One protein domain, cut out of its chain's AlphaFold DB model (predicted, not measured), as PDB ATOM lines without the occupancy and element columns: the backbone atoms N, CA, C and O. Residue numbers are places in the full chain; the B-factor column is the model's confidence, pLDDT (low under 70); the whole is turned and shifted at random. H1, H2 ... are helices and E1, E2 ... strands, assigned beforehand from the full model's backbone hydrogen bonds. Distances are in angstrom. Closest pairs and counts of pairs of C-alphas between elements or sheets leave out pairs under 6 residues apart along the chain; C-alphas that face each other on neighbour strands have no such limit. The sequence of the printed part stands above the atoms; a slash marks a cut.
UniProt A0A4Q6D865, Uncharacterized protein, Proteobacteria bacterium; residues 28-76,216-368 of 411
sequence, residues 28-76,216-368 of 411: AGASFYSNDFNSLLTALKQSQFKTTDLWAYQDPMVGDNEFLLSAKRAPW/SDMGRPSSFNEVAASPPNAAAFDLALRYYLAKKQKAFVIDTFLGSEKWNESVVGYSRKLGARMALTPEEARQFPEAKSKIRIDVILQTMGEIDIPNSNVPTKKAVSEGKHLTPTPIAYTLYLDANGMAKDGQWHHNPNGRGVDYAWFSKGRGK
ATOM      1  N   ALA A  28     -51.646 -51.590 -21.159       49.19
ATOM      2  CA  ALA A  28     -50.264 -51.985 -21.343       49.19
ATOM      3  C   ALA A  28     -49.374 -50.794 -21.743       49.19
ATOM      4  O   ALA A  28     -48.276 -50.677 -21.202       49.19
ATOM      5  N   GLY A  29     -49.853 -49.868 -22.590       51.19
ATOM      6  CA  GLY A  29     -49.059 -48.735 -23.110       51.19
ATOM      7  C   GLY A  29     -48.444 -47.846 -22.019       51.19
ATOM      8  O   GLY A  29     -47.221 -47.724 -21.922       51.19
ATOM      9  N   ALA A  30     -49.276 -47.351 -21.094       57.59
ATOM     10  CA  ALA A  30     -48.839 -46.457 -20.016       57.59
ATOM     11  C   ALA A  30     -47.829 -47.100 -19.038       57.59
ATOM     12  O   ALA A  30     -47.013 -46.400 -18.424       57.59
ATOM     13  N   SER A  31     -47.852 -48.432 -18.897       62.44
ATOM     14  CA  SER A  31     -46.914 -49.140 -18.018       62.44
ATOM     15  C   SER A  31     -45.508 -49.238 -18.621       62.44
ATOM     16  O   SER A  31     -44.529 -49.083 -17.892       62.44
ATOM     17  N   PHE A  32     -45.386 -49.386 -19.946       80.00
ATOM     18  CA  PHE A  32     -44.086 -49.421 -20.623       80.00
ATOM     19  C   PHE A  32     -43.369 -48.069 -20.585       80.00
ATOM     20  O   PHE A  32     -42.194 -48.028 -20.219       80.00
ATOM     21  N   TYR A  33     -44.068 -46.960 -20.866       89.06
ATOM     22  CA  TYR A  33     -43.468 -45.623 -20.753       89.06
ATOM     23  C   TYR A  33     -42.926 -45.361 -19.346       89.06
ATOM     24  O   TYR A  33     -41.775 -44.958 -19.190       89.06
ATOM     25  N   SER A  34     -43.737 -45.622 -18.317       91.12
ATOM     26  CA  SER A  34     -43.360 -45.361 -16.925       91.12
ATOM     27  C   SER A  34     -42.135 -46.175 -16.495       91.12
ATOM     28  O   SER A  34     -41.261 -45.649 -15.806       91.12
ATOM     29  N   ASN A  35     -42.044 -47.440 -16.922       93.56
ATOM     30  CA  ASN A  35     -40.900 -48.302 -16.630       93.56
ATOM     31  C   ASN A  35     -39.612 -47.758 -17.260       93.56
ATOM     32  O   ASN A  35     -38.645 -47.506 -16.542       93.56
ATOM     33  N   ASP A  36     -39.619 -47.487 -18.565       96.06
ATOM     34  CA  ASP A  36     -38.423 -47.004 -19.263       96.06
ATOM     35  C   ASP A  36     -38.036 -45.584 -18.827       96.06
ATOM     36  O   ASP A  36     -36.855 -45.263 -18.679       96.06
ATOM     37  N   PHE A  37     -39.016 -44.732 -18.527       96.19
ATOM     38  CA  PHE A  37     -38.770 -43.419 -17.941       96.19
ATOM     39  C   PHE A  37     -38.086 -43.528 -16.565       96.19
ATOM     40  O   PHE A  37     -37.126 -42.805 -16.278       96.19
ATOM     41  N   ASN A  38     -38.518 -44.464 -15.714       96.06
ATOM     42  CA  ASN A  38     -37.869 -44.733 -14.428       96.06
ATOM     43  C   ASN A  38     -36.457 -45.314 -14.594       96.06
ATOM     44  O   ASN A  38     -35.556 -44.974 -13.816       96.06
ATOM     45  N   SER A  39     -36.223 -46.124 -15.625       96.50
ATOM     46  CA  SER A  39     -34.876 -46.563 -15.993       96.50
ATOM     47  C   SER A  39     -33.983 -45.386 -16.390       96.50
ATOM     48  O   SER A  39     -32.848 -45.302 -15.917       96.50
ATOM     49  N   LEU A  40     -34.497 -44.407 -17.148       97.44
ATOM     50  CA  LEU A  40     -33.761 -43.172 -17.453       97.44
ATOM     51  C   LEU A  40     -33.411 -42.384 -16.187       97.44
ATOM     52  O   LEU A  40     -32.276 -41.934 -16.018       97.44
ATOM     53  N   LEU A  41     -34.380 -42.208 -15.285       97.25
ATOM     54  CA  LEU A  41     -34.154 -41.547 -13.999       97.25
ATOM     55  C   LEU A  41     -33.074 -42.264 -13.185       97.25
ATOM     56  O   LEU A  41     -32.220 -41.613 -12.577       97.25
ATOM     57  N   THR A  42     -33.084 -43.595 -13.205       96.75
ATOM     58  CA  THR A  42     -32.077 -44.426 -12.545       96.75
ATOM     59  C   THR A  42     -30.695 -44.187 -13.152       96.75
ATOM     60  O   THR A  42     -29.765 -43.884 -12.399       96.75
ATOM     61  N   ALA A  43     -30.563 -44.196 -14.482       96.44
ATOM     62  CA  ALA A  43     -29.314 -43.888 -15.185       96.44
ATOM     63  C   ALA A  43     -28.764 -42.496 -14.815       96.44
ATOM     64  O   ALA A  43     -27.573 -42.318 -14.525       96.44
ATOM     65  N   LEU A  44     -29.643 -41.488 -14.789       96.62
ATOM     66  CA  LEU A  44     -29.303 -40.111 -14.429       96.62
ATOM     67  C   LEU A  44     -28.835 -40.010 -12.972       96.62
ATOM     68  O   LEU A  44     -27.818 -39.366 -12.699       96.62
ATOM     69  N   LYS A  45     -29.525 -40.688 -12.046       95.81
ATOM     70  CA  LYS A  45     -29.169 -40.737 -10.621       95.81
ATOM     71  C   LYS A  45     -27.841 -41.457 -10.388       95.81
ATOM     72  O   LYS A  45     -26.999 -40.938  -9.658       95.81
ATOM     73  N   GLN A  46     -27.616 -42.605 -11.032       93.62
ATOM     74  CA  GLN A  46     -26.336 -43.328 -10.995       93.62
ATOM     75  C   GLN A  46     -25.183 -42.456 -11.517       93.62
ATOM     76  O   GLN A  46     -24.060 -42.509 -11.014       93.62
ATOM     77  N   SER A  47     -25.469 -41.589 -12.489       92.19
ATOM     78  CA  SER A  47     -24.521 -40.604 -13.017       92.19
ATOM     79  C   SER A  47     -24.427 -39.306 -12.205       92.19
ATOM     80  O   SER A  47     -23.675 -38.416 -12.601       92.19
ATOM     81  N   GLN A  48     -25.137 -39.204 -11.075       94.50
ATOM     82  CA  GLN A  48     -25.193 -38.030 -10.195       94.50
ATOM     83  C   GLN A  48     -25.656 -36.747 -10.903       94.50
ATOM     84  O   GLN A  48     -25.283 -35.633 -10.528       94.50
ATOM     85  N   PHE A  49     -26.485 -36.880 -11.937       95.00
ATOM     86  CA  PHE A  49     -27.054 -35.730 -12.621       95.00
ATOM     87  C   PHE A  49     -28.300 -35.220 -11.912       95.00
ATOM     88  O   PHE A  49     -29.169 -35.987 -11.502       95.00
ATOM     89  N   LYS A  50     -28.422 -33.892 -11.836       94.56
ATOM     90  CA  LYS A  50     -29.687 -33.248 -11.479       94.56
ATOM     91  C   LYS A  50     -30.724 -33.521 -12.575       94.56
ATOM     92  O   LYS A  50     -30.400 -33.476 -13.766       94.56
ATOM     93  N   THR A  51     -31.955 -33.791 -12.155       95.12
ATOM     94  CA  THR A  51     -33.101 -34.114 -13.024       95.12
ATOM     95  C   THR A  51     -34.181 -33.035 -13.008       95.12
ATOM     96  O   THR A  51     -35.237 -33.221 -13.600       95.12
ATOM     97  N   THR A  52     -33.930 -31.894 -12.361       93.00
ATOM     98  CA  THR A  52     -34.904 -30.802 -12.212       93.00
ATOM     99  C   THR A  52     -35.391 -30.249 -13.550       93.00
ATOM    100  O   THR A  52     -36.541 -29.846 -13.652       93.00
ATOM    101  N   ASP A  53     -34.533 -30.249 -14.573       94.94
ATOM    102  CA  ASP A  53     -34.850 -29.792 -15.927       94.94
ATOM    103  C   ASP A  53     -35.364 -30.906 -16.856       94.94
ATOM    104  O   ASP A  53     -35.802 -30.600 -17.960       94.94
ATOM    105  N   LEU A  54     -35.368 -32.178 -16.431       96.38
ATOM    106  CA  LEU A  54     -35.789 -33.315 -17.267       96.38
ATOM    107  C   LEU A  54     -37.244 -33.192 -17.731       96.38
ATOM    108  O   LEU A  54     -37.554 -33.517 -18.871       96.38
ATOM    109  N   TRP A  55     -38.131 -32.709 -16.861       95.88
ATOM    110  CA  TRP A  55     -39.569 -32.661 -17.135       95.88
ATOM    111  C   TRP A  55     -39.926 -31.748 -18.308       95.88
ATOM    112  O   TRP A  55     -40.811 -32.078 -19.091       95.88
ATOM    113  N   ALA A  56     -39.184 -30.653 -18.500       97.38
ATOM    114  CA  ALA A  56     -39.370 -29.776 -19.655       97.38
ATOM    115  C   ALA A  56     -39.081 -30.497 -20.981       97.38
ATOM    116  O   ALA A  56     -39.686 -30.185 -21.998       97.38
ATOM    117  N   TYR A  57     -38.198 -31.499 -20.969       97.81
ATOM    118  CA  TYR A  57     -37.885 -32.287 -22.156       97.81
ATOM    119  C   TYR A  57     -38.975 -33.314 -22.494       97.81
ATOM    120  O   TYR A  57     -38.866 -33.950 -23.537       97.81
ATOM    121  N   GLN A  58     -40.037 -33.484 -21.695       96.94
ATOM    122  CA  GLN A  58     -41.203 -34.250 -22.155       96.94
ATOM    123  C   GLN A  58     -41.919 -33.546 -23.314       96.94
ATOM    124  O   GLN A  58     -42.542 -34.223 -24.126       96.94
ATOM    125  N   ASP A  59     -41.813 -32.218 -23.432       97.94
ATOM    126  CA  ASP A  59     -42.177 -31.530 -24.668       97.94
ATOM    127  C   ASP A  59     -41.156 -31.915 -25.757       97.94
ATOM    128  O   ASP A  59     -39.959 -31.614 -25.620       97.94
ATOM    129  N   PRO A  60     -41.584 -32.592 -26.842       97.50
ATOM    130  CA  PRO A  60     -40.676 -33.001 -27.898       97.50
ATOM    131  C   PRO A  60     -40.035 -31.809 -28.605       97.50
ATOM    132  O   PRO A  60     -39.029 -32.020 -29.265       97.50
ATOM    133  N   MET A  61     -40.549 -30.581 -28.479       97.12
ATOM    134  CA  MET A  61     -39.972 -29.372 -29.078       97.12
ATOM    135  C   MET A  61     -38.764 -28.827 -28.299       97.12
ATOM    136  O   MET A  61     -38.054 -27.963 -28.808       97.12
ATOM    137  N   VAL A  62     -38.507 -29.315 -27.082       97.81
ATOM    138  CA  VAL A  62     -37.400 -28.846 -26.235       97.81
ATOM    139  C   VAL A  62     -36.113 -29.626 -26.518       97.81
ATOM    140  O   VAL A  62     -36.094 -30.859 -26.491       97.81
ATOM    141  N   GLY A  63     -35.009 -28.898 -26.699       96.38
ATOM    142  CA  GLY A  63     -33.676 -29.446 -26.969       96.38
ATOM    143  C   GLY A  63     -33.252 -29.299 -28.430       96.38
ATOM    144  O   GLY A  63     -34.013 -28.822 -29.268       96.38
ATOM    145  N   ASP A  64     -32.014 -29.693 -28.721       97.12
ATOM    146  CA  ASP A  64     -31.460 -29.589 -30.068       97.12
ATOM    147  C   ASP A  64     -32.068 -30.650 -30.998       97.12
ATOM    148  O   ASP A  64     -32.388 -31.765 -30.583       97.12
ATOM    149  N   ASN A  65     -32.216 -30.309 -32.278       98.06
ATOM    150  CA  ASN A  65     -32.634 -31.271 -33.301       98.06
ATOM    151  C   ASN A  65     -31.457 -32.045 -33.894       98.06
ATOM    152  O   ASN A  65     -31.662 -33.067 -34.537       98.06
ATOM    153  N   GLU A  66     -30.235 -31.575 -33.675       98.38
ATOM    154  CA  GLU A  66     -29.021 -32.234 -34.127       98.38
ATOM    155  C   GLU A  66     -27.985 -32.174 -33.021       98.38
ATOM    156  O   GLU A  66     -27.798 -31.144 -32.374       98.38
ATOM    157  N   PHE A  67     -27.311 -33.291 -32.791       98.62
ATOM    158  CA  PHE A  67     -26.289 -33.378 -31.770       98.62
ATOM    159  C   PHE A  67     -25.258 -34.437 -32.129       98.62
ATOM    160  O   PHE A  67     -25.602 -35.531 -32.573       98.62
ATOM    161  N   LEU A  68     -23.991 -34.140 -31.854       98.62
ATOM    162  CA  LEU A  68     -22.895 -35.098 -31.899       98.62
ATOM    163  C   LEU A  68     -21.947 -34.829 -30.728       98.62
ATOM    164  O   LEU A  68     -21.617 -33.680 -30.419       98.62
ATOM    165  N   LEU A  69     -21.496 -35.887 -30.053       98.56
ATOM    166  CA  LEU A  69     -20.550 -35.753 -28.950       98.56
ATOM    167  C   LEU A  69     -19.206 -35.187 -29.430       98.56
ATOM    168  O   LEU A  69     -18.533 -35.758 -30.283       98.56
ATOM    169  N   SER A  70     -18.754 -34.109 -28.785       97.94
ATOM    170  CA  SER A  70     -17.387 -33.590 -28.957       97.94
ATOM    171  C   SER A  70     -16.313 -34.628 -28.596       97.94
ATOM    172  O   SER A  70     -16.545 -35.476 -27.734       97.94
ATOM    173  N   ALA A  71     -15.088 -34.493 -29.121       95.94
ATOM    174  CA  ALA A  71     -13.962 -35.401 -28.835       95.94
ATOM    175  C   ALA A  71     -13.696 -35.621 -27.331       95.94
ATOM    176  O   ALA A  71     -13.287 -36.698 -26.890       95.94
ATOM    177  N   LYS A  72     -13.952 -34.603 -26.498       95.31
ATOM    178  CA  LYS A  72     -13.805 -34.708 -25.038       95.31
ATOM    179  C   LYS A  72     -14.784 -35.727 -24.440       95.31
ATOM    180  O   LYS A  72     -14.432 -36.407 -23.473       95.31
ATOM    181  N   ARG A  73     -15.990 -35.824 -25.002       96.69
ATOM    182  CA  ARG A  73     -17.129 -36.600 -24.488       96.69
ATOM    183  C   ARG A  73     -17.450 -37.856 -25.298       96.69
ATOM    184  O   ARG A  73     -18.112 -38.730 -24.751       96.69
ATOM    185  N   ALA A  74     -16.989 -37.946 -26.543       97.19
ATOM    186  CA  ALA A  74     -17.152 -39.116 -27.395       97.19
ATOM    187  C   ALA A  74     -16.557 -40.363 -26.718       97.19
ATOM    188  O   ALA A  74     -15.547 -40.234 -26.026       97.19
ATOM    189  N   PRO A  75     -17.147 -41.553 -26.877       97.69
ATOM    190  CA  PRO A  75     -16.466 -42.792 -26.528       97.69
ATOM    191  C   PRO A  75     -15.279 -43.031 -27.470       97.69
ATOM    192  O   PRO A  75     -15.248 -42.507 -28.585       97.69
ATOM    193  N   TRP A  76     -14.297 -43.819 -27.038       97.88
ATOM    194  CA  TRP A  76     -13.320 -44.377 -27.974       97.88
ATOM    195  C   TRP A  76     -13.898 -45.611 -28.677       97.88
ATOM    196  O   TRP A  76     -14.615 -46.407 -28.074       97.88
ATOM    197  N   SER A 216     -28.643 -49.723 -15.980       94.69
ATOM    198  CA  SER A 216     -30.091 -49.561 -16.076       94.69
ATOM    199  C   SER A 216     -30.463 -49.615 -17.546       94.69
ATOM    200  O   SER A 216     -29.665 -49.196 -18.386       94.69
ATOM    201  N   ASP A 217     -31.659 -50.080 -17.855       94.69
ATOM    202  CA  ASP A 217     -32.030 -50.436 -19.211       94.69
ATOM    203  C   ASP A 217     -33.478 -50.112 -19.560       94.69
ATOM    204  O   ASP A 217     -34.334 -49.980 -18.691       94.69
ATOM    205  N   MET A 218     -33.725 -49.936 -20.854       95.25
ATOM    206  CA  MET A 218     -35.040 -49.705 -21.431       95.25
ATOM    207  C   MET A 218     -35.364 -50.807 -22.427       95.25
ATOM    208  O   MET A 218     -34.499 -51.218 -23.209       95.25
ATOM    209  N   GLY A 219     -36.625 -51.226 -22.441       91.19
ATOM    210  CA  GLY A 219     -37.052 -52.373 -23.232       91.19
ATOM    211  C   GLY A 219     -36.399 -53.678 -22.767       91.19
ATOM    212  O   GLY A 219     -35.939 -53.803 -21.630       91.19
ATOM    213  N   ARG A 220     -36.375 -54.682 -23.645       86.25
ATOM    214  CA  ARG A 220     -35.711 -55.971 -23.418       86.25
ATOM    215  C   ARG A 220     -35.094 -56.465 -24.721       86.25
ATOM    216  O   ARG A 220     -35.763 -56.360 -25.746       86.25
ATOM    217  N   PRO A 221     -33.879 -57.040 -24.674       80.44
ATOM    218  CA  PRO A 221     -33.267 -57.605 -25.863       80.44
ATOM    219  C   PRO A 221     -34.111 -58.767 -26.378       80.44
ATOM    220  O   PRO A 221     -34.614 -59.576 -25.588       80.44
ATOM    221  N   SER A 222     -34.214 -58.860 -27.694       80.69
ATOM    222  CA  SER A 222     -34.866 -59.959 -28.384       80.69
ATOM    223  C   SER A 222     -34.199 -61.300 -28.040       80.69
ATOM    224  O   SER A 222     -32.995 -61.394 -27.757       80.69
ATOM    225  N   SER A 223     -35.011 -62.356 -27.994       73.69
ATOM    226  CA  SER A 223     -34.573 -63.729 -27.742       73.69
ATOM    227  C   SER A 223     -34.709 -64.590 -29.003       73.69
ATOM    228  O   SER A 223     -35.166 -64.126 -30.048       73.69
ATOM    229  N   PHE A 224     -34.257 -65.847 -28.955       63.81
ATOM    230  CA  PHE A 224     -34.370 -66.750 -30.104       63.81
ATOM    231  C   PHE A 224     -35.839 -66.865 -30.561       63.81
ATOM    232  O   PHE A 224     -36.688 -67.294 -29.785       63.81
ATOM    233  N   ASN A 225     -36.104 -66.537 -31.834       62.75
ATOM    234  CA  ASN A 225     -37.426 -66.458 -32.490       62.75
ATOM    235  C   ASN A 225     -38.299 -65.238 -32.155       62.75
ATOM    236  O   ASN A 225     -39.458 -65.196 -32.571       62.75
ATOM    237  N   GLU A 226     -37.763 -64.229 -31.472       65.19
ATOM    238  CA  GLU A 226     -38.451 -62.956 -31.263       65.19
ATOM    239  C   GLU A 226     -37.722 -61.849 -32.036       65.19
ATOM    240  O   GLU A 226     -36.496 -61.793 -32.036       65.19
ATOM    241  N   VAL A 227     -38.472 -60.994 -32.736       60.69
ATOM    242  CA  VAL A 227     -37.930 -59.828 -33.452       60.69
ATOM    243  C   VAL A 227     -38.520 -58.584 -32.824       60.69
ATOM    244  O   VAL A 227     -39.746 -58.457 -32.794       60.69
ATOM    245  N   ALA A 228     -37.669 -57.673 -32.349       66.75
ATOM    246  CA  ALA A 228     -38.089 -56.466 -31.641       66.75
ATOM    247  C   ALA A 228     -39.153 -56.771 -30.567       66.75
ATOM    248  O   ALA A 228     -40.228 -56.167 -30.550       66.75
ATOM    249  N   ALA A 229     -38.878 -57.760 -29.710       67.62
ATOM    250  CA  ALA A 229     -39.871 -58.338 -28.799       67.62
ATOM    251  C   ALA A 229     -40.474 -57.296 -27.841       67.62
ATOM    252  O   ALA A 229     -41.667 -57.323 -27.532       67.62
ATOM    253  N   SER A 230     -39.633 -56.376 -27.358       84.12
ATOM    254  CA  SER A 230     -40.012 -55.321 -26.421       84.12
ATOM    255  C   SER A 230     -39.042 -54.136 -26.526       84.12
ATOM    256  O   SER A 230     -38.295 -53.894 -25.573       84.12
ATOM    257  N   PRO A 231     -39.034 -53.383 -27.644       89.94
ATOM    258  CA  PRO A 231     -38.166 -52.222 -27.783       89.94
ATOM    259  C   PRO A 231     -38.460 -51.185 -26.692       89.94
ATOM    260  O   PRO A 231     -39.580 -51.151 -26.167       89.94
ATOM    261  N   PRO A 232     -37.497 -50.301 -26.367       94.62
ATOM    262  CA  PRO A 232     -37.740 -49.166 -25.485       94.62
ATOM    263  C   PRO A 232     -38.994 -48.397 -25.897       94.62
ATOM    264  O   PRO A 232     -39.219 -48.183 -27.084       94.62
ATOM    265  N   ASN A 233     -39.781 -47.896 -24.957       95.94
ATOM    266  CA  ASN A 233     -40.848 -46.959 -25.260       95.94
ATOM    267  C   ASN A 233     -40.279 -45.750 -26.025       95.94
ATOM    268  O   ASN A 233     -39.329 -45.104 -25.571       95.94
ATOM    269  N   ALA A 234     -40.864 -45.419 -27.179       96.62
ATOM    270  CA  ALA A 234     -40.275 -44.427 -28.076       96.62
ATOM    271  C   ALA A 234     -40.205 -43.016 -27.462       96.62
ATOM    272  O   ALA A 234     -39.260 -42.279 -27.739       96.62
ATOM    273  N   ALA A 235     -41.144 -42.645 -26.580       97.44
ATOM    274  CA  ALA A 235     -41.089 -41.362 -25.878       97.44
ATOM    275  C   ALA A 235     -39.975 -41.320 -24.821       97.44
ATOM    276  O   ALA A 235     -39.290 -40.304 -24.686       97.44
ATOM    277  N   ALA A 236     -39.757 -42.419 -24.093       97.88
ATOM    278  CA  ALA A 236     -38.643 -42.525 -23.151       97.88
ATOM    279  C   ALA A 236     -37.286 -42.522 -23.881       97.88
ATOM    280  O   ALA A 236     -36.337 -41.876 -23.429       97.88
ATOM    281  N   PHE A 237     -37.206 -43.177 -25.041       98.06
ATOM    282  CA  PHE A 237     -36.007 -43.189 -25.873       98.06
ATOM    283  C   PHE A 237     -35.686 -41.811 -26.478       98.06
ATOM    284  O   PHE A 237     -34.547 -41.354 -26.376       98.06
ATOM    285  N   ASP A 238     -36.670 -41.101 -27.045       98.31
ATOM    286  CA  ASP A 238     -36.491 -39.719 -27.531       98.31
ATOM    287  C   ASP A 238     -35.983 -38.790 -26.415       98.31
ATOM    288  O   ASP A 238     -35.074 -37.978 -26.616       98.31
ATOM    289  N   LEU A 239     -36.499 -38.969 -25.197       98.06
ATOM    290  CA  LEU A 239     -36.015 -38.252 -24.025       98.06
ATOM    291  C   LEU A 239     -34.560 -38.612 -23.677       98.06
ATOM    292  O   LEU A 239     -33.775 -37.722 -23.341       98.06
ATOM    293  N   ALA A 240     -34.164 -39.883 -23.787       98.50
ATOM    294  CA  ALA A 240     -32.774 -40.295 -23.602       98.50
ATOM    295  C   ALA A 240     -31.840 -39.626 -24.629       98.50
ATOM    296  O   ALA A 240     -30.783 -39.118 -24.247       98.50
ATOM    297  N   LEU A 241     -32.242 -39.525 -25.901       98.69
ATOM    298  CA  LEU A 241     -31.460 -38.829 -26.932       98.69
ATOM    299  C   LEU A 241     -31.253 -37.348 -26.589       98.69
ATOM    300  O   LEU A 241     -30.126 -36.844 -26.559       98.69
ATOM    301  N   ARG A 242     -32.334 -36.628 -26.295       98.44
ATOM    302  CA  ARG A 242     -32.259 -35.173 -26.100       98.44
ATOM    303  C   ARG A 242     -31.671 -34.782 -24.757       98.44
ATOM    304  O   ARG A 242     -30.930 -33.804 -24.652       98.44
ATOM    305  N   TYR A 243     -31.974 -35.544 -23.717       98.50
ATOM    306  CA  TYR A 243     -31.556 -35.194 -22.374       98.50
ATOM    307  C   TYR A 243     -30.271 -35.910 -21.959       98.50
ATOM    308  O   TYR A 243     -29.281 -35.259 -21.623       98.50
ATOM    309  N   TYR A 244     -30.244 -37.242 -21.980       98.25
ATOM    310  CA  TYR A 244     -29.070 -37.990 -21.522       98.25
ATOM    311  C   TYR A 244     -27.883 -37.802 -22.474       98.25
ATOM    312  O   TYR A 244     -26.787 -37.431 -22.043       98.25
ATOM    313  N   LEU A 245     -28.118 -37.965 -23.777       98.56
ATOM    314  CA  LEU A 245     -27.076 -37.811 -24.782       98.56
ATOM    315  C   LEU A 245     -26.738 -36.344 -25.052       98.56
ATOM    316  O   LEU A 245     -25.600 -35.960 -24.790       98.56
ATOM    317  N   ALA A 246     -27.681 -35.512 -25.504       98.44
ATOM    318  CA  ALA A 246     -27.356 -34.131 -25.877       98.44
ATOM    319  C   ALA A 246     -27.108 -33.213 -24.667       98.44
ATOM    320  O   ALA A 246     -26.012 -32.669 -24.505       98.44
ATOM    321  N   LYS A 247     -28.082 -33.084 -23.756       98.00
ATOM    322  CA  LYS A 247     -27.964 -32.164 -22.608       98.00
ATOM    323  C   LYS A 247     -26.894 -32.583 -21.596       98.00
ATOM    324  O   LYS A 247     -26.178 -31.719 -21.086       98.00
ATOM    325  N   LYS A 248     -26.777 -33.875 -21.262       97.56
ATOM    326  CA  LYS A 248     -25.759 -34.365 -20.305       97.56
ATOM    327  C   LYS A 248     -24.454 -34.808 -20.972       97.56
ATOM    328  O   LYS A 248     -23.484 -35.077 -20.259       97.56
ATOM    329  N   GLN A 249     -24.384 -34.799 -22.307       97.31
ATOM    330  CA  GLN A 249     -23.200 -35.170 -23.089       97.31
ATOM    331  C   GLN A 249     -22.669 -36.563 -22.731       97.31
ATOM    332  O   GLN A 249     -21.470 -36.734 -22.466       97.31
ATOM    333  N   LYS A 250     -23.571 -37.549 -22.663       97.06
ATOM    334  CA  LYS A 250     -23.243 -38.934 -22.322       97.06
ATOM    335  C   LYS A 250     -23.715 -39.908 -23.389       97.06
ATOM    336  O   LYS A 250     -24.904 -40.018 -23.653       97.06
ATOM    337  N   ALA A 251     -22.767 -40.657 -23.944       97.62
ATOM    338  CA  ALA A 251     -23.091 -41.829 -24.738       97.62
ATOM    339  C   ALA A 251     -23.812 -42.878 -23.879       97.62
ATOM    340  O   ALA A 251     -23.615 -42.957 -22.662       97.62
ATOM    341  N   PHE A 252     -24.619 -43.686 -24.545       97.81
ATOM    342  CA  PHE A 252     -25.245 -44.889 -24.012       97.81
ATOM    343  C   PHE A 252     -25.219 -45.965 -25.100       97.81
ATOM    344  O   PHE A 252     -24.778 -45.688 -26.217       97.81
ATOM    345  N   VAL A 253     -25.622 -47.187 -24.776       97.81
ATOM    346  CA  VAL A 253     -25.525 -48.320 -25.701       97.81
ATOM    347  C   VAL A 253     -26.911 -48.741 -26.147       97.81
ATOM    348  O   VAL A 253     -27.853 -48.703 -25.356       97.81
ATOM    349  N   ILE A 254     -27.025 -49.145 -27.405       96.62
ATOM    350  CA  ILE A 254     -28.204 -49.827 -27.922       96.62
ATOM    351  C   ILE A 254     -27.812 -51.144 -28.577       96.62
ATOM    352  O   ILE A 254     -26.713 -51.258 -29.123       96.62
ATOM    353  N   ASP A 255     -28.722 -52.109 -28.541       94.44
ATOM    354  CA  ASP A 255     -28.704 -53.214 -29.489       94.44
ATOM    355  C   ASP A 255     -29.342 -52.740 -30.793       94.44
ATOM    356  O   ASP A 255     -30.501 -52.305 -30.824       94.44
ATOM    357  N   THR A 256     -28.535 -52.740 -31.850       91.56
ATOM    358  CA  THR A 256     -28.945 -52.227 -33.157       91.56
ATOM    359  C   THR A 256     -29.556 -53.282 -34.054       91.56
ATOM    360  O   THR A 256     -30.127 -52.922 -35.085       91.56
ATOM    361  N   PHE A 257     -29.431 -54.558 -33.702       88.62
ATOM    362  CA  PHE A 257     -29.972 -55.653 -34.485       88.62
ATOM    363  C   PHE A 257     -31.312 -56.082 -33.895       88.62
ATOM    364  O   PHE A 257     -31.430 -56.286 -32.697       88.62
ATOM    365  N   LEU A 258     -32.346 -56.184 -34.732       84.31
ATOM    366  CA  LEU A 258     -33.696 -56.517 -34.263       84.31
ATOM    367  C   LEU A 258     -33.939 -58.032 -34.146       84.31
ATOM    368  O   LEU A 258     -35.043 -58.429 -33.791       84.31
ATOM    369  N   GLY A 259     -32.963 -58.868 -34.514       84.25
ATOM    370  CA  GLY A 259     -33.058 -60.330 -34.482       84.25
ATOM    371  C   GLY A 259     -32.424 -60.961 -33.239       84.25
ATOM    372  O   GLY A 259     -32.291 -60.331 -32.198       84.25
ATOM    373  N   SER A 260     -32.015 -62.229 -33.351       82.62
ATOM    374  CA  SER A 260     -31.460 -62.998 -32.224       82.62
ATOM    375  C   SER A 260     -29.992 -62.697 -31.897       82.62
ATOM    376  O   SER A 260     -29.518 -63.077 -30.825       82.62
ATOM    377  N   GLU A 261     -29.254 -62.085 -32.823       87.31
ATOM    378  CA  GLU A 261     -27.872 -61.652 -32.593       87.31
ATOM    379  C   GLU A 261     -27.851 -60.337 -31.821       87.31
ATOM    380  O   GLU A 261     -28.708 -59.485 -32.031       87.31
ATOM    381  N   LYS A 262     -26.842 -60.145 -30.968       88.81
ATOM    382  CA  LYS A 262     -26.740 -58.935 -30.144       88.81
ATOM    383  C   LYS A 262     -25.593 -58.057 -30.605       88.81
ATOM    384  O   LYS A 262     -24.429 -58.370 -30.349       88.81
ATOM    385  N   TRP A 263     -25.921 -56.915 -31.205       92.88
ATOM    386  CA  TRP A 263     -24.947 -55.970 -31.751       92.88
ATOM    387  C   TRP A 263     -25.006 -54.639 -31.007       92.88
ATOM    388  O   TRP A 263     -25.744 -53.714 -31.360       92.88
ATOM    389  N   ASN A 264     -24.187 -54.559 -29.956       95.81
ATOM    390  CA  ASN A 264     -24.108 -53.409 -29.064       95.81
ATOM    391  C   ASN A 264     -23.293 -52.269 -29.687       95.81
ATOM    392  O   ASN A 264     -22.071 -52.362 -29.834       95.81
ATOM    393  N   GLU A 265     -23.951 -51.144 -29.949       97.00
ATOM    394  CA  GLU A 265     -23.321 -49.936 -30.480       97.00
ATOM    395  C   GLU A 265     -23.529 -48.747 -29.545       97.00
ATOM    396  O   GLU A 265     -24.560 -48.607 -28.889       97.00
ATOM    397  N   SER A 266     -22.536 -47.858 -29.469       98.00
ATOM    398  CA  SER A 266     -22.684 -46.621 -28.695       98.00
ATOM    399  C   SER A 266     -23.452 -45.579 -29.496       98.00
ATOM    400  O   SER A 266     -23.032 -45.223 -30.593       98.00
ATOM    401  N   VAL A 267     -24.518 -45.016 -28.936       98.38
ATOM    402  CA  VAL A 267     -25.183 -43.841 -29.508       98.38
ATOM    403  C   VAL A 267     -24.359 -42.605 -29.162       98.38
ATOM    404  O   VAL A 267     -24.153 -42.291 -27.985       98.38
ATOM    405  N   VAL A 268     -23.867 -41.907 -30.185       98.44
ATOM    406  CA  VAL A 268     -22.984 -40.740 -30.020       98.44
ATOM    407  C   VAL A 268     -23.570 -39.448 -30.572       98.44
ATOM    408  O   VAL A 268     -23.065 -38.366 -30.270       98.44
ATOM    409  N   GLY A 269     -24.639 -39.543 -31.353       98.56
ATOM    410  CA  GLY A 269     -25.314 -38.394 -31.930       98.56
ATOM    411  C   GLY A 269     -26.633 -38.758 -32.595       98.56
ATOM    412  O   GLY A 269     -26.995 -39.931 -32.694       98.56
ATOM    413  N   TYR A 270     -27.348 -37.737 -33.045       98.69
ATOM    414  CA  TYR A 270     -28.567 -37.870 -33.830       98.69
ATOM    415  C   TYR A 270     -28.831 -36.604 -34.653       98.69
ATOM    416  O   TYR A 270     -28.368 -35.520 -34.302       98.69
ATOM    417  N   SER A 271     -29.622 -36.742 -35.715       98.62
ATOM    418  CA  SER A 271     -30.368 -35.646 -36.345       98.62
ATOM    419  C   SER A 271     -31.836 -36.049 -36.406       98.62
ATOM    420  O   SER A 271     -32.138 -37.208 -36.695       98.62
ATOM    421  N   ARG A 272     -32.751 -35.132 -36.086       98.06
ATOM    422  CA  ARG A 272     -34.192 -35.395 -36.050       98.06
ATOM    423  C   ARG A 272     -34.994 -34.351 -36.807       98.06
ATOM    424  O   ARG A 272     -34.740 -33.150 -36.735       98.06
ATOM    425  N   LYS A 273     -36.040 -34.832 -37.467       98.50
ATOM    426  CA  LYS A 273     -37.039 -34.032 -38.162       98.50
ATOM    427  C   LYS A 273     -38.401 -34.271 -37.529       98.50
ATOM    428  O   LYS A 273     -38.876 -35.402 -37.457       98.50
ATOM    429  N   LEU A 274     -39.028 -33.188 -37.090       98.19
ATOM    430  CA  LEU A 274     -40.360 -33.218 -36.506       98.19
ATOM    431  C   LEU A 274     -41.404 -32.993 -37.597       98.19
ATOM    432  O   LEU A 274     -41.281 -32.076 -38.411       98.19
ATOM    433  N   GLY A 275     -42.435 -33.829 -37.601       97.81
ATOM    434  CA  GLY A 275     -43.622 -33.644 -38.425       97.81
ATOM    435  C   GLY A 275     -44.570 -32.583 -37.864       97.81
ATOM    436  O   GLY A 275     -44.334 -31.979 -36.820       97.81
ATOM    437  N   ALA A 276     -45.689 -32.374 -38.555       97.44
ATOM    438  CA  ALA A 276     -46.770 -31.545 -38.036       97.44
ATOM    439  C   ALA A 276     -47.490 -32.242 -36.869       97.44
ATOM    440  O   ALA A 276     -47.595 -33.471 -36.825       97.44
ATOM    441  N   ARG A 277     -48.033 -31.448 -35.940       97.38
ATOM    442  CA  ARG A 277     -48.926 -31.946 -34.889       97.38
ATOM    443  C   ARG A 277     -50.263 -32.348 -35.509       97.38
ATOM    444  O   ARG A 277     -50.855 -31.576 -36.260       97.38
ATOM    445  N   MET A 278     -50.740 -33.543 -35.187       98.00
ATOM    446  CA  MET A 278     -51.958 -34.125 -35.753       98.00
ATOM    447  C   MET A 278     -52.942 -34.513 -34.652       98.00
ATOM    448  O   MET A 278     -52.544 -34.854 -33.535       98.00
ATOM    449  N   ALA A 279     -54.233 -34.498 -34.982       97.88
ATOM    450  CA  ALA A 279     -55.254 -35.113 -34.143       97.88
ATOM    451  C   ALA A 279     -55.069 -36.640 -34.089       97.88
ATOM    452  O   ALA A 279     -54.495 -37.250 -34.998       97.88
ATOM    453  N   LEU A 280     -55.561 -37.248 -33.011       97.81
ATOM    454  CA  LEU A 280     -55.611 -38.700 -32.874       97.81
ATOM    455  C   LEU A 280     -56.764 -39.271 -33.699       97.81
ATOM    456  O   LEU A 280     -57.829 -38.660 -33.810       97.81
ATOM    457  N   THR A 281     -56.575 -40.470 -34.234       97.31
ATOM    458  CA  THR A 281     -57.693 -41.291 -34.703       97.31
ATOM    459  C   THR A 281     -58.510 -41.801 -33.506       97.31
ATOM    460  O   THR A 281     -57.992 -41.855 -32.387       97.31
ATOM    461  N   PRO A 282     -59.772 -42.226 -33.705       97.19
ATOM    462  CA  PRO A 282     -60.564 -42.815 -32.625       97.19
ATOM    463  C   PRO A 282     -59.909 -44.038 -31.965       97.19
ATOM    464  O   PRO A 282     -60.106 -44.251 -30.775       97.19
ATOM    465  N   GLU A 283     -59.141 -44.833 -32.717       95.31
ATOM    466  CA  GLU A 283     -58.410 -45.985 -32.174       95.31
ATOM    467  C   GLU A 283     -57.220 -45.547 -31.320       95.31
ATOM    468  O   GLU A 283     -57.099 -45.968 -30.175       95.31
ATOM    469  N   GLU A 284     -56.398 -44.621 -31.816       95.31
ATOM    470  CA  GLU A 284     -55.277 -44.075 -31.040       95.31
ATOM    471  C   GLU A 284     -55.759 -43.376 -29.765       95.31
ATOM    472  O   GLU A 284     -55.122 -43.497 -28.726       95.31
ATOM    473  N   ALA A 285     -56.900 -42.684 -29.805       95.38
ATOM    474  CA  ALA A 285     -57.489 -42.064 -28.619       95.38
ATOM    475  C   ALA A 285     -57.960 -43.096 -27.575       95.38
ATOM    476  O   ALA A 285     -57.954 -42.796 -26.383       95.38
ATOM    477  N   ARG A 286     -58.357 -44.306 -28.000       94.12
ATOM    478  CA  ARG A 286     -58.655 -45.420 -27.084       94.12
ATOM    479  C   ARG A 286     -57.382 -46.036 -26.513       94.12
ATOM    480  O   ARG A 286     -57.345 -46.332 -25.323       94.12
ATOM    481  N   GLN A 287     -56.364 -46.225 -27.350       91.12
ATOM    482  CA  GLN A 287     -55.093 -46.834 -26.958       91.12
ATOM    483  C   GLN A 287     -54.265 -45.915 -26.043       91.12
ATOM    484  O   GLN A 287     -53.632 -46.390 -25.102       91.12
ATOM    485  N   PHE A 288     -54.305 -44.604 -26.287       92.94
ATOM    486  CA  PHE A 288     -53.549 -43.577 -25.568       92.94
ATOM    487  C   PHE A 288     -54.503 -42.514 -24.989       92.94
ATOM    488  O   PHE A 288     -54.543 -41.381 -25.473       92.94
ATOM    489  N   PRO A 289     -55.288 -42.844 -23.946       92.62
ATOM    490  CA  PRO A 289     -56.382 -41.991 -23.458       92.62
ATOM    491  C   PRO A 289     -55.929 -40.632 -22.894       92.62
ATOM    492  O   PRO A 289     -56.687 -39.654 -22.906       92.62
ATOM    493  N   GLU A 290     -54.685 -40.543 -22.417       93.12
ATOM    494  CA  GLU A 290     -54.088 -39.291 -21.933       93.12
ATOM    495  C   GLU A 290     -53.689 -38.342 -23.071       93.12
ATOM    496  O   GLU A 290     -53.598 -37.126 -22.874       93.12
ATOM    497  N   ALA A 291     -53.496 -38.871 -24.280       96.94
ATOM    498  CA  ALA A 291     -53.064 -38.087 -25.417       96.94
ATOM    499  C   ALA A 291     -54.226 -37.293 -26.033       96.94
ATOM    500  O   ALA A 291     -55.380 -37.723 -26.086       96.94
ATOM    501  N   LYS A 292     -53.911 -36.093 -26.521       97.81
ATOM    502  CA  LYS A 292     -54.816 -35.194 -27.260       97.81
ATOM    503  C   LYS A 292     -54.369 -34.964 -28.696       97.81
ATOM    504  O   LYS A 292     -55.129 -34.465 -29.518       97.81
ATOM    505  N   SER A 293     -53.129 -35.320 -28.999       98.44
ATOM    506  CA  SER A 293     -52.516 -35.121 -30.307       98.44
ATOM    507  C   SER A 293     -51.305 -36.028 -30.457       98.44
ATOM    508  O   SER A 293     -50.823 -36.581 -29.470       98.44
ATOM    509  N   LYS A 294     -50.784 -36.135 -31.673       98.38
ATOM    510  CA  LYS A 294     -49.572 -36.892 -31.974       98.38
ATOM    511  C   LYS A 294     -48.635 -36.120 -32.893       98.38
ATOM    512  O   LYS A 294     -49.068 -35.211 -33.602       98.38
ATOM    513  N   ILE A 295     -47.366 -36.505 -32.896       98.50
ATOM    514  CA  ILE A 295     -46.348 -35.985 -33.811       98.50
ATOM    515  C   ILE A 295     -45.450 -37.131 -34.276       98.50
ATOM    516  O   ILE A 295     -45.062 -37.980 -33.478       98.50
ATOM    517  N   ARG A 296     -45.129 -37.175 -35.572       97.94
ATOM    518  CA  ARG A 296     -44.124 -38.101 -36.112       97.94
ATOM    519  C   ARG A 296     -42.736 -37.484 -35.977       97.94
ATOM    520  O   ARG A 296     -42.569 -36.303 -36.273       97.94
ATOM    521  N   ILE A 297     -41.762 -38.293 -35.586       98.25
ATOM    522  CA  ILE A 297     -40.350 -37.934 -35.516       98.25
ATOM    523  C   ILE A 297     -39.573 -38.915 -36.396       98.25
ATOM    524  O   ILE A 297     -39.633 -40.128 -36.182       98.25
ATOM    525  N   ASP A 298     -38.850 -38.390 -37.379       97.88
ATOM    526  CA  ASP A 298     -37.879 -39.147 -38.169       97.88
ATOM    527  C   ASP A 298     -36.476 -38.821 -37.638       97.88
ATOM    528  O   ASP A 298     -36.145 -37.649 -37.452       97.88
ATOM    529  N   VAL A 299     -35.657 -39.839 -37.363       97.81
ATOM    530  CA  VAL A 299     -34.337 -39.682 -36.733       97.81
ATOM    531  C   VAL A 299     -33.279 -40.450 -37.511       97.81
ATOM    532  O   VAL A 299     -33.476 -41.601 -37.888       97.81
ATOM    533  N   ILE A 300     -32.115 -39.836 -37.693       97.38
ATOM    534  CA  ILE A 300     -30.883 -40.521 -38.079       97.38
ATOM    535  C   ILE A 300     -30.023 -40.630 -36.827       97.38
ATOM    536  O   ILE A 300     -29.451 -39.632 -36.385       97.38
ATOM    537  N   LEU A 301     -29.941 -41.825 -36.241       97.31
ATOM    538  CA  LEU A 301     -29.017 -42.088 -35.142       97.31
ATOM    539  C   LEU A 301     -27.597 -42.224 -35.675       97.31
ATOM    540  O   LEU A 301     -27.368 -42.885 -36.683       97.31
ATOM    541  N   GLN A 302     -26.643 -41.635 -34.965       98.00
ATOM    542  CA  GLN A 302     -25.222 -41.838 -35.203       98.00
ATOM    543  C   GLN A 302     -24.718 -42.850 -34.178       98.00
ATOM    544  O   GLN A 302     -24.552 -42.516 -32.995       98.00
ATOM    545  N   THR A 303     -24.529 -44.092 -34.618       97.31
ATOM    546  CA  THR A 303     -24.088 -45.196 -33.763       97.31
ATOM    547  C   THR A 303     -22.650 -45.579 -34.079       97.31
ATOM    548  O   THR A 303     -22.219 -45.546 -35.225       97.31
ATOM    549  N   MET A 304     -21.880 -45.906 -33.049       97.06
ATOM    550  CA  MET A 304     -20.498 -46.355 -33.164       97.06
ATOM    551  C   MET A 304     -20.435 -47.839 -32.808       97.06
ATOM    552  O   MET A 304     -20.530 -48.201 -31.627       97.06
ATOM    553  N   GLY A 305     -20.301 -48.666 -33.842       93.31
ATOM    554  CA  GLY A 305     -20.105 -50.107 -33.746       93.31
ATOM    555  C   GLY A 305     -18.630 -50.497 -33.815       93.31
ATOM    556  O   GLY A 305     -17.766 -49.842 -33.223       93.31
ATOM    557  N   GLU A 306     -18.358 -51.590 -34.520       94.12
ATOM    558  CA  GLU A 306     -17.035 -52.203 -34.608       94.12
ATOM    559  C   GLU A 306     -16.075 -51.464 -35.544       94.12
ATOM    560  O   GLU A 306     -16.461 -50.926 -36.579       94.12
ATOM    561  N   ILE A 307     -14.792 -51.496 -35.187       96.50
ATOM    562  CA  ILE A 307     -13.678 -51.172 -36.085       96.50
ATOM    563  C   ILE A 307     -12.683 -52.332 -36.067       96.50
ATOM    564  O   ILE A 307     -12.686 -53.130 -35.128       96.50
ATOM    565  N   ASP A 308     -11.829 -52.442 -37.079       95.69
ATOM    566  CA  ASP A 308     -10.760 -53.441 -37.065       95.69
ATOM    567  C   ASP A 308      -9.710 -53.155 -35.968       95.69
ATOM    568  O   ASP A 308      -9.622 -52.059 -35.397       95.69
ATOM    569  N   ILE A 309      -8.927 -54.181 -35.627       96.25
ATOM    570  CA  ILE A 309      -7.928 -54.096 -34.557       96.25
ATOM    571  C   ILE A 309      -6.838 -53.053 -34.874       96.25
ATOM    572  O   ILE A 309      -6.558 -52.244 -33.981       96.25
ATOM    573  N   PRO A 310      -6.271 -52.966 -36.096       94.56
ATOM    574  CA  PRO A 310      -5.302 -51.921 -36.437       94.56
ATOM    575  C   PRO A 310      -5.833 -50.495 -36.220       94.56
ATOM    576  O   PRO A 310      -5.160 -49.679 -35.587       94.56
ATOM    577  N   ASN A 311      -7.070 -50.203 -36.633       95.75
ATOM    578  CA  ASN A 311      -7.714 -48.909 -36.400       95.75
ATOM    579  C   ASN A 311      -8.050 -48.683 -34.918       95.75
ATOM    580  O   ASN A 311      -8.121 -47.542 -34.458       95.75
ATOM    581  N   SER A 312      -8.228 -49.749 -34.135       96.00
ATOM    582  CA  SER A 312      -8.369 -49.642 -32.678       96.00
ATOM    583  C   SER A 312      -7.050 -49.311 -31.971       96.00
ATOM    584  O   SER A 312      -7.078 -48.753 -30.869       96.00
ATOM    585  N   ASN A 313      -5.903 -49.577 -32.610       97.12
ATOM    586  CA  ASN A 313      -4.570 -49.393 -32.037       97.12
ATOM    587  C   ASN A 313      -4.067 -47.933 -32.035       97.12
ATOM    588  O   ASN A 313      -2.909 -47.662 -31.719       97.12
ATOM    589  N   VAL A 314      -4.938 -46.979 -32.361       95.94
ATOM    590  CA  VAL A 314      -4.671 -45.535 -32.329       95.94
ATOM    591  C   VAL A 314      -5.764 -44.793 -31.542       95.94
ATOM    592  O   VAL A 314      -6.820 -45.374 -31.262       95.94
ATOM    593  N   PRO A 315      -5.555 -43.517 -31.158       96.56
ATOM    594  CA  PRO A 315      -6.617 -42.691 -30.590       96.56
ATOM    595  C   PRO A 315      -7.765 -42.457 -31.587       96.56
ATOM    596  O   PRO A 315      -7.539 -41.979 -32.698       96.56
ATOM    597  N   THR A 316      -9.008 -42.721 -31.185       97.50
ATOM    598  CA  THR A 316     -10.192 -42.683 -32.057       97.50
ATOM    599  C   THR A 316     -11.229 -41.644 -31.643       97.50
ATOM    600  O   THR A 316     -12.034 -41.248 -32.482       97.50
ATOM    601  N   LYS A 317     -11.207 -41.107 -30.412       97.12
ATOM    602  CA  LYS A 317     -12.248 -40.157 -29.948       97.12
ATOM    603  C   LYS A 317     -12.420 -38.931 -30.849       97.12
ATOM    604  O   LYS A 317     -13.540 -38.458 -31.040       97.12
ATOM    605  N   LYS A 318     -11.317 -38.398 -31.395       96.88
ATOM    606  CA  LYS A 318     -11.355 -37.268 -32.339       96.88
ATOM    607  C   LYS A 318     -12.071 -37.665 -33.629       96.88
ATOM    608  O   LYS A 318     -12.986 -36.961 -34.040       96.88
ATOM    609  N   ALA A 319     -11.705 -38.808 -34.205       97.38
ATOM    610  CA  ALA A 319     -12.329 -39.339 -35.412       97.38
ATOM    611  C   ALA A 319     -13.837 -39.575 -35.210       97.38
ATOM    612  O   ALA A 319     -14.636 -39.113 -36.020       97.38
ATOM    613  N   VAL A 320     -14.228 -40.178 -34.083       97.69
ATOM    614  CA  VAL A 320     -15.637 -40.387 -33.694       97.69
ATOM    615  C   VAL A 320     -16.402 -39.062 -33.641       97.69
ATOM    616  O   VAL A 320     -17.478 -38.940 -34.220       97.69
ATOM    617  N   SER A 321     -15.835 -38.030 -33.010       97.50
ATOM    618  CA  SER A 321     -16.479 -36.707 -32.937       97.50
ATOM    619  C   SER A 321     -16.541 -35.945 -34.264       97.50
ATOM    620  O   SER A 321     -17.259 -34.957 -34.365       97.50
ATOM    621  N   GLU A 322     -15.783 -36.387 -35.268       97.50
ATOM    622  CA  GLU A 322     -15.804 -35.868 -36.641       97.50
ATOM    623  C   GLU A 322     -16.744 -36.684 -37.548       97.50
ATOM    624  O   GLU A 322     -16.769 -36.467 -38.756       97.50
ATOM    625  N   GLY A 323     -17.497 -37.641 -36.991       96.06
ATOM    626  CA  GLY A 323     -18.418 -38.485 -37.752       96.06
ATOM    627  C   GLY A 323     -17.784 -39.729 -38.380       96.06
ATOM    628  O   GLY A 323     -18.458 -40.454 -39.105       96.06
ATOM    629  N   LYS A 324     -16.500 -40.008 -38.123       96.25
ATOM    630  CA  LYS A 324     -15.825 -41.216 -38.625       96.25
ATOM    631  C   LYS A 324     -16.135 -42.412 -37.729       96.25
ATOM    632  O   LYS A 324     -16.309 -42.255 -36.524       96.25
ATOM    633  N   HIS A 325     -16.134 -43.610 -38.314       94.88
ATOM    634  CA  HIS A 325     -16.495 -44.866 -37.632       94.88
ATOM    635  C   HIS A 325     -17.936 -44.890 -37.097       94.88
ATOM    636  O   HIS A 325     -18.235 -45.627 -36.158       94.88
ATOM    637  N   LEU A 326     -18.813 -44.058 -37.667       97.00
ATOM    638  CA  LEU A 326     -20.226 -44.016 -37.318       97.00
ATOM    639  C   LEU A 326     -21.056 -44.649 -38.425       97.00
ATOM    640  O   LEU A 326     -20.802 -44.425 -39.609       97.00
ATOM    641  N   THR A 327     -22.082 -45.381 -38.018       95.81
ATOM    642  CA  THR A 327     -23.094 -45.925 -38.909       95.81
ATOM    643  C   THR A 327     -24.387 -45.136 -38.719       95.81
ATOM    644  O   THR A 327     -24.978 -45.168 -37.636       95.81
ATOM    645  N   PRO A 328     -24.864 -44.422 -39.752       95.38
ATOM    646  CA  PRO A 328     -26.172 -43.789 -39.710       95.38
ATOM    647  C   PRO A 328     -27.268 -44.858 -39.651       95.38
ATOM    648  O   PRO A 328     -27.398 -45.675 -40.562       95.38
ATOM    649  N   THR A 329     -28.078 -44.838 -38.597       92.94
ATOM    650  CA  THR A 329     -29.196 -45.769 -38.410       92.94
ATOM    651  C   THR A 329     -30.510 -44.987 -38.455       92.94
ATOM    652  O   THR A 329     -30.859 -44.324 -37.474       92.94
ATOM    653  N   PRO A 330     -31.233 -45.000 -39.593       94.19
ATOM    654  CA  PRO A 330     -32.516 -44.322 -39.698       94.19
ATOM    655  C   PRO A 330     -33.569 -45.063 -38.869       94.19
ATOM    656  O   PRO A 330     -33.728 -46.277 -38.987       94.19
ATOM    657  N   ILE A 331     -34.303 -44.323 -38.046       94.94
ATOM    658  CA  ILE A 331     -35.438 -44.805 -37.258       94.94
ATOM    659  C   ILE A 331     -36.560 -43.769 -37.322       94.94
ATOM    660  O   ILE A 331     -36.329 -42.592 -37.604       94.94
ATOM    661  N   ALA A 332     -37.785 -44.181 -37.021       96.19
ATOM    662  CA  ALA A 332     -38.890 -43.249 -36.873       96.19
ATOM    663  C   ALA A 332     -39.861 -43.729 -35.800       96.19
ATOM    664  O   ALA A 332     -40.027 -44.930 -35.583       96.19
ATOM    665  N   TYR A 333     -40.536 -42.786 -35.154       97.06
ATOM    666  CA  TYR A 333     -41.593 -43.072 -34.188       97.06
ATOM    667  C   TYR A 333     -42.645 -41.963 -34.161       97.06
ATOM    668  O   TYR A 333     -42.417 -40.836 -34.598       97.06
ATOM    669  N   THR A 334     -43.831 -42.293 -33.664       98.06
ATOM    670  CA  THR A 334     -44.875 -41.334 -33.300       98.06
ATOM    671  C   THR A 334     -44.828 -41.104 -31.797       98.06
ATOM    672  O   THR A 334     -44.775 -42.067 -31.040       98.06
ATOM    673  N   LEU A 335     -44.888 -39.848 -31.360       98.31
ATOM    674  CA  LEU A 335     -45.074 -39.475 -29.958       98.31
ATOM    675  C   LEU A 335     -46.520 -39.040 -29.723       98.31
ATOM    676  O   LEU A 335     -47.071 -38.262 -30.508       98.31
ATOM    677  N   TYR A 336     -47.113 -39.513 -28.629       98.06
ATOM    678  CA  TYR A 336     -48.472 -39.195 -28.202       98.06
ATOM    679  C   TYR A 336     -48.426 -38.162 -27.075       98.06
ATOM    680  O   TYR A 336     -47.825 -38.393 -26.025       98.06
ATOM    681  N   LEU A 337     -49.024 -36.996 -27.324       98.31
ATOM    682  CA  LEU A 337     -48.861 -35.797 -26.504       98.31
ATOM    683  C   LEU A 337     -50.143 -35.467 -25.745       98.31
ATOM    684  O   LEU A 337     -51.224 -35.483 -26.341       98.31
ATOM    685  N   ASP A 338     -50.018 -35.090 -24.476       97.69
ATOM    686  CA  ASP A 338     -51.128 -34.610 -23.651       97.69
ATOM    687  C   ASP A 338     -51.627 -33.206 -24.069       97.69
ATOM    688  O   ASP A 338     -51.190 -32.614 -25.066       97.69
ATOM    689  N   ALA A 339     -52.574 -32.658 -23.300       97.44
ATOM    690  CA  ALA A 339     -53.132 -31.323 -23.532       97.44
ATOM    691  C   ALA A 339     -52.084 -30.195 -23.437       97.44
ATOM    692  O   ALA A 339     -52.238 -29.171 -24.100       97.44
ATOM    693  N   ASN A 340     -51.007 -30.400 -22.674       97.69
ATOM    694  CA  ASN A 340     -49.903 -29.453 -22.518       97.69
ATOM    695  C   ASN A 340     -48.811 -29.642 -23.585       97.69
ATOM    696  O   ASN A 340     -47.846 -28.888 -23.607       97.69
ATOM    697  N   GLY A 341     -48.949 -30.632 -24.476       97.44
ATOM    698  CA  GLY A 341     -47.936 -30.956 -25.484       97.44
ATOM    699  C   GLY A 341     -46.809 -31.858 -24.983       97.44
ATOM    700  O   GLY A 341     -45.859 -32.086 -25.723       97.44
ATOM    701  N   MET A 342     -46.916 -32.412 -23.774       97.75
ATOM    702  CA  MET A 342     -45.910 -33.322 -23.226       97.75
ATOM    703  C   MET A 342     -46.135 -34.742 -23.745       97.75
ATOM    704  O   MET A 342     -47.252 -35.256 -23.678       97.75
ATOM    705  N   ALA A 343     -45.078 -35.397 -24.216       97.25
ATOM    706  CA  ALA A 343     -45.115 -36.797 -24.611       97.25
ATOM    707  C   ALA A 343     -45.374 -37.700 -23.395       97.25
ATOM    708  O   ALA A 343     -44.645 -37.646 -22.400       97.25
ATOM    709  N   LYS A 344     -46.420 -38.526 -23.490       94.69
ATOM    710  CA  LYS A 344     -46.813 -39.521 -22.476       94.69
ATOM    711  C   LYS A 344     -46.609 -40.955 -22.934       94.69
ATOM    712  O   LYS A 344     -46.583 -41.856 -22.108       94.69
ATOM    713  N   ASP A 345     -46.471 -41.154 -24.238       96.06
ATOM    714  CA  ASP A 345     -46.228 -42.456 -24.838       96.06
ATOM    715  C   ASP A 345     -45.653 -42.281 -26.253       96.06
ATOM    716  O   ASP A 345     -45.625 -41.169 -26.799       96.06
ATOM    717  N   GLY A 346     -45.212 -43.370 -26.871       95.38
ATOM    718  CA  GLY A 346     -44.740 -43.372 -28.243       95.38
ATOM    719  C   GLY A 346     -44.751 -44.756 -28.881       95.38
ATOM    720  O   GLY A 346     -44.663 -45.781 -28.213       95.38
ATOM    721  N   GLN A 347     -44.830 -44.773 -30.206       94.25
ATOM    722  CA  GLN A 347     -44.906 -45.987 -31.010       94.25
ATOM    723  C   GLN A 347     -43.870 -45.951 -32.130       94.25
ATOM    724  O   GLN A 347     -43.814 -44.993 -32.902       94.25
ATOM    725  N   TRP A 348     -43.072 -47.011 -32.233       93.31
ATOM    726  CA  TRP A 348     -42.096 -47.188 -33.303       93.31
ATOM    727  C   TRP A 348     -42.758 -47.403 -34.660       93.31
ATOM    728  O   TRP A 348     -43.757 -48.110 -34.775       93.31
ATOM    729  N   HIS A 349     -42.150 -46.840 -35.703       91.62
ATOM    730  CA  HIS A 349     -42.402 -47.240 -37.083       91.62
ATOM    731  C   HIS A 349     -41.367 -48.297 -37.457       91.62
ATOM    732  O   HIS A 349     -40.166 -48.060 -37.320       91.62
ATOM    733  N   HIS A 350     -41.824 -49.469 -37.901       72.75
ATOM    734  CA  HIS A 350     -40.934 -50.584 -38.218       72.75
ATOM    735  C   HIS A 350     -39.905 -50.204 -39.287       72.75
ATOM    736  O   HIS A 350     -40.255 -49.672 -40.342       72.75
ATOM    737  N   ASN A 351     -38.636 -50.515 -39.016       70.50
ATOM    738  CA  ASN A 351     -37.575 -50.417 -40.004       70.50
ATOM    739  C   ASN A 351     -37.502 -51.739 -40.789       70.50
ATOM    740  O   ASN A 351     -37.205 -52.773 -40.188       70.50
ATOM    741  N   PRO A 352     -37.743 -51.736 -42.113       62.47
ATOM    742  CA  PRO A 352     -37.704 -52.957 -42.914       62.47
ATOM    743  C   PRO A 352     -36.299 -53.573 -43.026       62.47
ATOM    744  O   PRO A 352     -36.178 -54.732 -43.402       62.47
ATOM    745  N   ASN A 353     -35.240 -52.831 -42.685       69.31
ATOM    746  CA  ASN A 353     -33.854 -53.256 -42.900       69.31
ATOM    747  C   ASN A 353     -33.258 -54.061 -41.730       69.31
ATOM    748  O   ASN A 353     -32.050 -54.279 -41.698       69.31
ATOM    749  N   GLY A 354     -34.060 -54.440 -40.728       74.88
ATOM    750  CA  GLY A 354     -33.614 -55.260 -39.592       74.88
ATOM    751  C   GLY A 354     -32.676 -54.564 -38.594       74.88
ATOM    752  O   GLY A 354     -32.346 -55.157 -37.568       74.88
ATOM    753  N   ARG A 355     -32.279 -53.308 -38.851       84.62
ATOM    754  CA  ARG A 355     -31.566 -52.454 -37.890       84.62
ATOM    755  C   ARG A 355     -32.508 -51.467 -37.215       84.62
ATOM    756  O   ARG A 355     -33.395 -50.909 -37.856       84.62
ATOM    757  N   GLY A 356     -32.301 -51.198 -35.935       89.50
ATOM    758  CA  GLY A 356     -33.147 -50.280 -35.183       89.50
ATOM    759  C   GLY A 356     -32.694 -50.126 -33.743       89.50
ATOM    760  O   GLY A 356     -31.500 -50.088 -33.470       89.50
ATOM    761  N   VAL A 357     -33.659 -49.995 -32.840       92.88
ATOM    762  CA  VAL A 357     -33.420 -49.970 -31.398       92.88
ATOM    763  C   VAL A 357     -34.191 -51.136 -30.805       92.88
ATOM    764  O   VAL A 357     -35.396 -51.030 -30.593       92.88
ATOM    765  N   ASP A 358     -33.503 -52.251 -30.583       90.44
ATOM    766  CA  ASP A 358     -34.096 -53.425 -29.933       90.44
ATOM    767  C   ASP A 358     -34.064 -53.286 -28.406       90.44
ATOM    768  O   ASP A 358     -35.033 -53.552 -27.704       90.44
ATOM    769  N   TYR A 359     -32.953 -52.770 -27.890       92.31
ATOM    770  CA  TYR A 359     -32.693 -52.617 -26.466       92.31
ATOM    771  C   TYR A 359     -31.797 -51.405 -26.241       92.31
ATOM    772  O   TYR A 359     -30.943 -51.109 -27.076       92.31
ATOM    773  N   ALA A 360     -31.962 -50.694 -25.127       96.19
ATOM    774  CA  ALA A 360     -31.093 -49.576 -24.770       96.19
ATOM    775  C   ALA A 360     -30.644 -49.693 -23.320       96.19
ATOM    776  O   ALA A 360     -31.438 -50.019 -22.443       96.19
ATOM    777  N   TRP A 361     -29.381 -49.389 -23.043       95.69
ATOM    778  CA  TRP A 361     -28.848 -49.512 -21.694       95.69
ATOM    779  C   TRP A 361     -27.731 -48.516 -21.389       95.69
ATOM    780  O   TRP A 361     -26.992 -48.023 -22.249       95.69
ATOM    781  N   PHE A 362     -27.632 -48.203 -20.103       96.69
ATOM    782  CA  PHE A 362     -26.766 -47.187 -19.529       96.69
ATOM    783  C   PHE A 362     -25.933 -47.852 -18.446       96.69
ATOM    784  O   PHE A 362     -26.500 -48.469 -17.548       96.69
ATOM    785  N   SER A 363     -24.609 -47.719 -18.495       94.50
ATOM    786  CA  SER A 363     -23.744 -48.256 -17.443       94.50
ATOM    787  C   SER A 363     -22.995 -47.170 -16.686       94.50
ATOM    788  O   SER A 363     -22.752 -46.059 -17.173       94.50
ATOM    789  N   LYS A 364     -22.610 -47.519 -15.461       92.50
ATOM    790  CA  LYS A 364     -21.778 -46.697 -14.595       92.50
ATOM    791  C   LYS A 364     -20.884 -47.585 -13.738       92.50
ATOM    792  O   LYS A 364     -21.249 -48.698 -13.360       92.50
ATOM    793  N   GLY A 365     -19.727 -47.040 -13.374       91.88
ATOM    794  CA  GLY A 365     -18.794 -47.667 -12.447       91.88
ATOM    795  C   GLY A 365     -17.708 -48.457 -13.164       91.88
ATOM    796  O   GLY A 365     -17.362 -48.168 -14.314       91.88
ATOM    797  N   ARG A 366     -17.120 -49.408 -12.442       94.31
ATOM    798  CA  ARG A 366     -16.016 -50.232 -12.946       94.31
ATOM    799  C   ARG A 366     -16.481 -51.491 -13.668       94.31
ATOM    800  O   ARG A 366     -17.615 -51.933 -13.487       94.31
ATOM    801  N   GLY A 367     -15.556 -52.089 -14.412       94.50
ATOM    802  CA  GLY A 367     -15.667 -53.474 -14.838       94.50
ATOM    803  C   GLY A 367     -15.759 -54.413 -13.630       94.50
ATOM    804  O   GLY A 367     -15.087 -54.213 -12.607       94.50
ATOM    805  N   LYS A 368     -16.641 -55.402 -13.735       93.88
ATOM    806  CA  LYS A 368     -16.927 -56.417 -12.717       93.88
ATOM    807  C   LYS A 368     -16.801 -57.835 -13.253       93.88
ATOM    808  O   LYS A 368     -17.286 -58.764 -12.614       93.88
TER     809      LYS A 368
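This is residues 28 to 76 and 216 to 368 of the 411 residues of an uncharacterized protein of Proteobacteria bacterium (UniProt A0A4Q6D865). A strongly twisted, curled sheet of eight strands wraps round the helix H3, and the longest helix, H1, lies side by side with H3 and packs on E2, E7 and E8. The small H4 lies towards one end of the long axis, H5 and H6 towards the other, and H2 packs on H3. The printed part has 202 residues with six named helices and eight named strands, in the order H1 H2 E1 E2 H3 E3 E4 H4 E5 H5 H6 E6 E7 E8. The sheet is branched at E4 and antiparallel, and the class is mixed, helices and strands. The whole is compact, with a radius of gyration of the C-alphas of 16.8 A and spans of 56 by 41 by 33 A.

H1, residues 28 to 46, and H3, residues 234 to 247, touch at a shallow tilt of 19 degrees and run the same way; their closest C-alphas, of Phe 37 and Ala 236, are 5.3 A apart. H2, residues 54 to 58, touches residues 239 to 243 of H3 alone, closest at the C-alphas of Tyr 57 and Leu 239, 6.5 A. Edge strand E1, residues 66 to 68, is antiparallel to E4, residues 264 to 274, with N 67 and O 270 2.9 A apart. Edge strand E2, residues 216 to 219, is antiparallel to E8, residues 355 to 367, with N 218 and O 360 at 2.8 A. E3, residues 252 to 257, forms a hairpin with E4, N 254 to O 265 being 2.9 A, and has E8 on the other side, N 255 to O 359 being 2.8 A. E4 bends by 69 degrees at residue 268; E5, residues 293 to 304, is its antiparallel neighbour, N 271 to O 300 being 3.0 A. E6, residues 327 to 337, is antiparallel to E5, N 299 to O 331 being 2.8 A, and forms a hairpin with edge strand E7, residues 343 to 349, N 334 to O 347 being 2.8 A. The sheet curls round H1 and H3; the closest C-alphas of H3 and E7, Ala 234 and Gly 346, are 4.6 A apart. H6, residues 317 to 321, only grazes the sheet, and H5, residues 309 to 312, is not on it. H4, residues 282 to 287, and H2 are only just on the sheet, each with 5 pairs of C-alphas within 10 A, and only graze it. Every O i to N i+4 pair is within hydrogen-bond range in H1, H4 and H6, 8 of 10 in H3 and 0 of 1 in H2, where 2 of 2 O i to N i+3 pairs are; H5 is too short for an O i to N i+4 pair.

H1 begins at C-alpha 28 (-50.264, -51.985, -21.343) and is 27.5 A long; H3 is 18.2 A. E4 is 27.0 A, E5 34.1 A and E6 30.3 A. E8, 28.0 A, bends by 84 degrees at residue 364 and ends at C-alpha 367 (-15.667, -53.474, -14.838).

The two C-alphas farthest apart, of Pro 282 and Asn 313, are 56.4 A apart. Residues 77 to 215 are not printed, and C-alphas 76 and 216 are 21.2 A apart across the cut. The link from E2 to H3 is long. Confidence is under 70 at residues 28 to 31, 224 to 229 and 352 to 353.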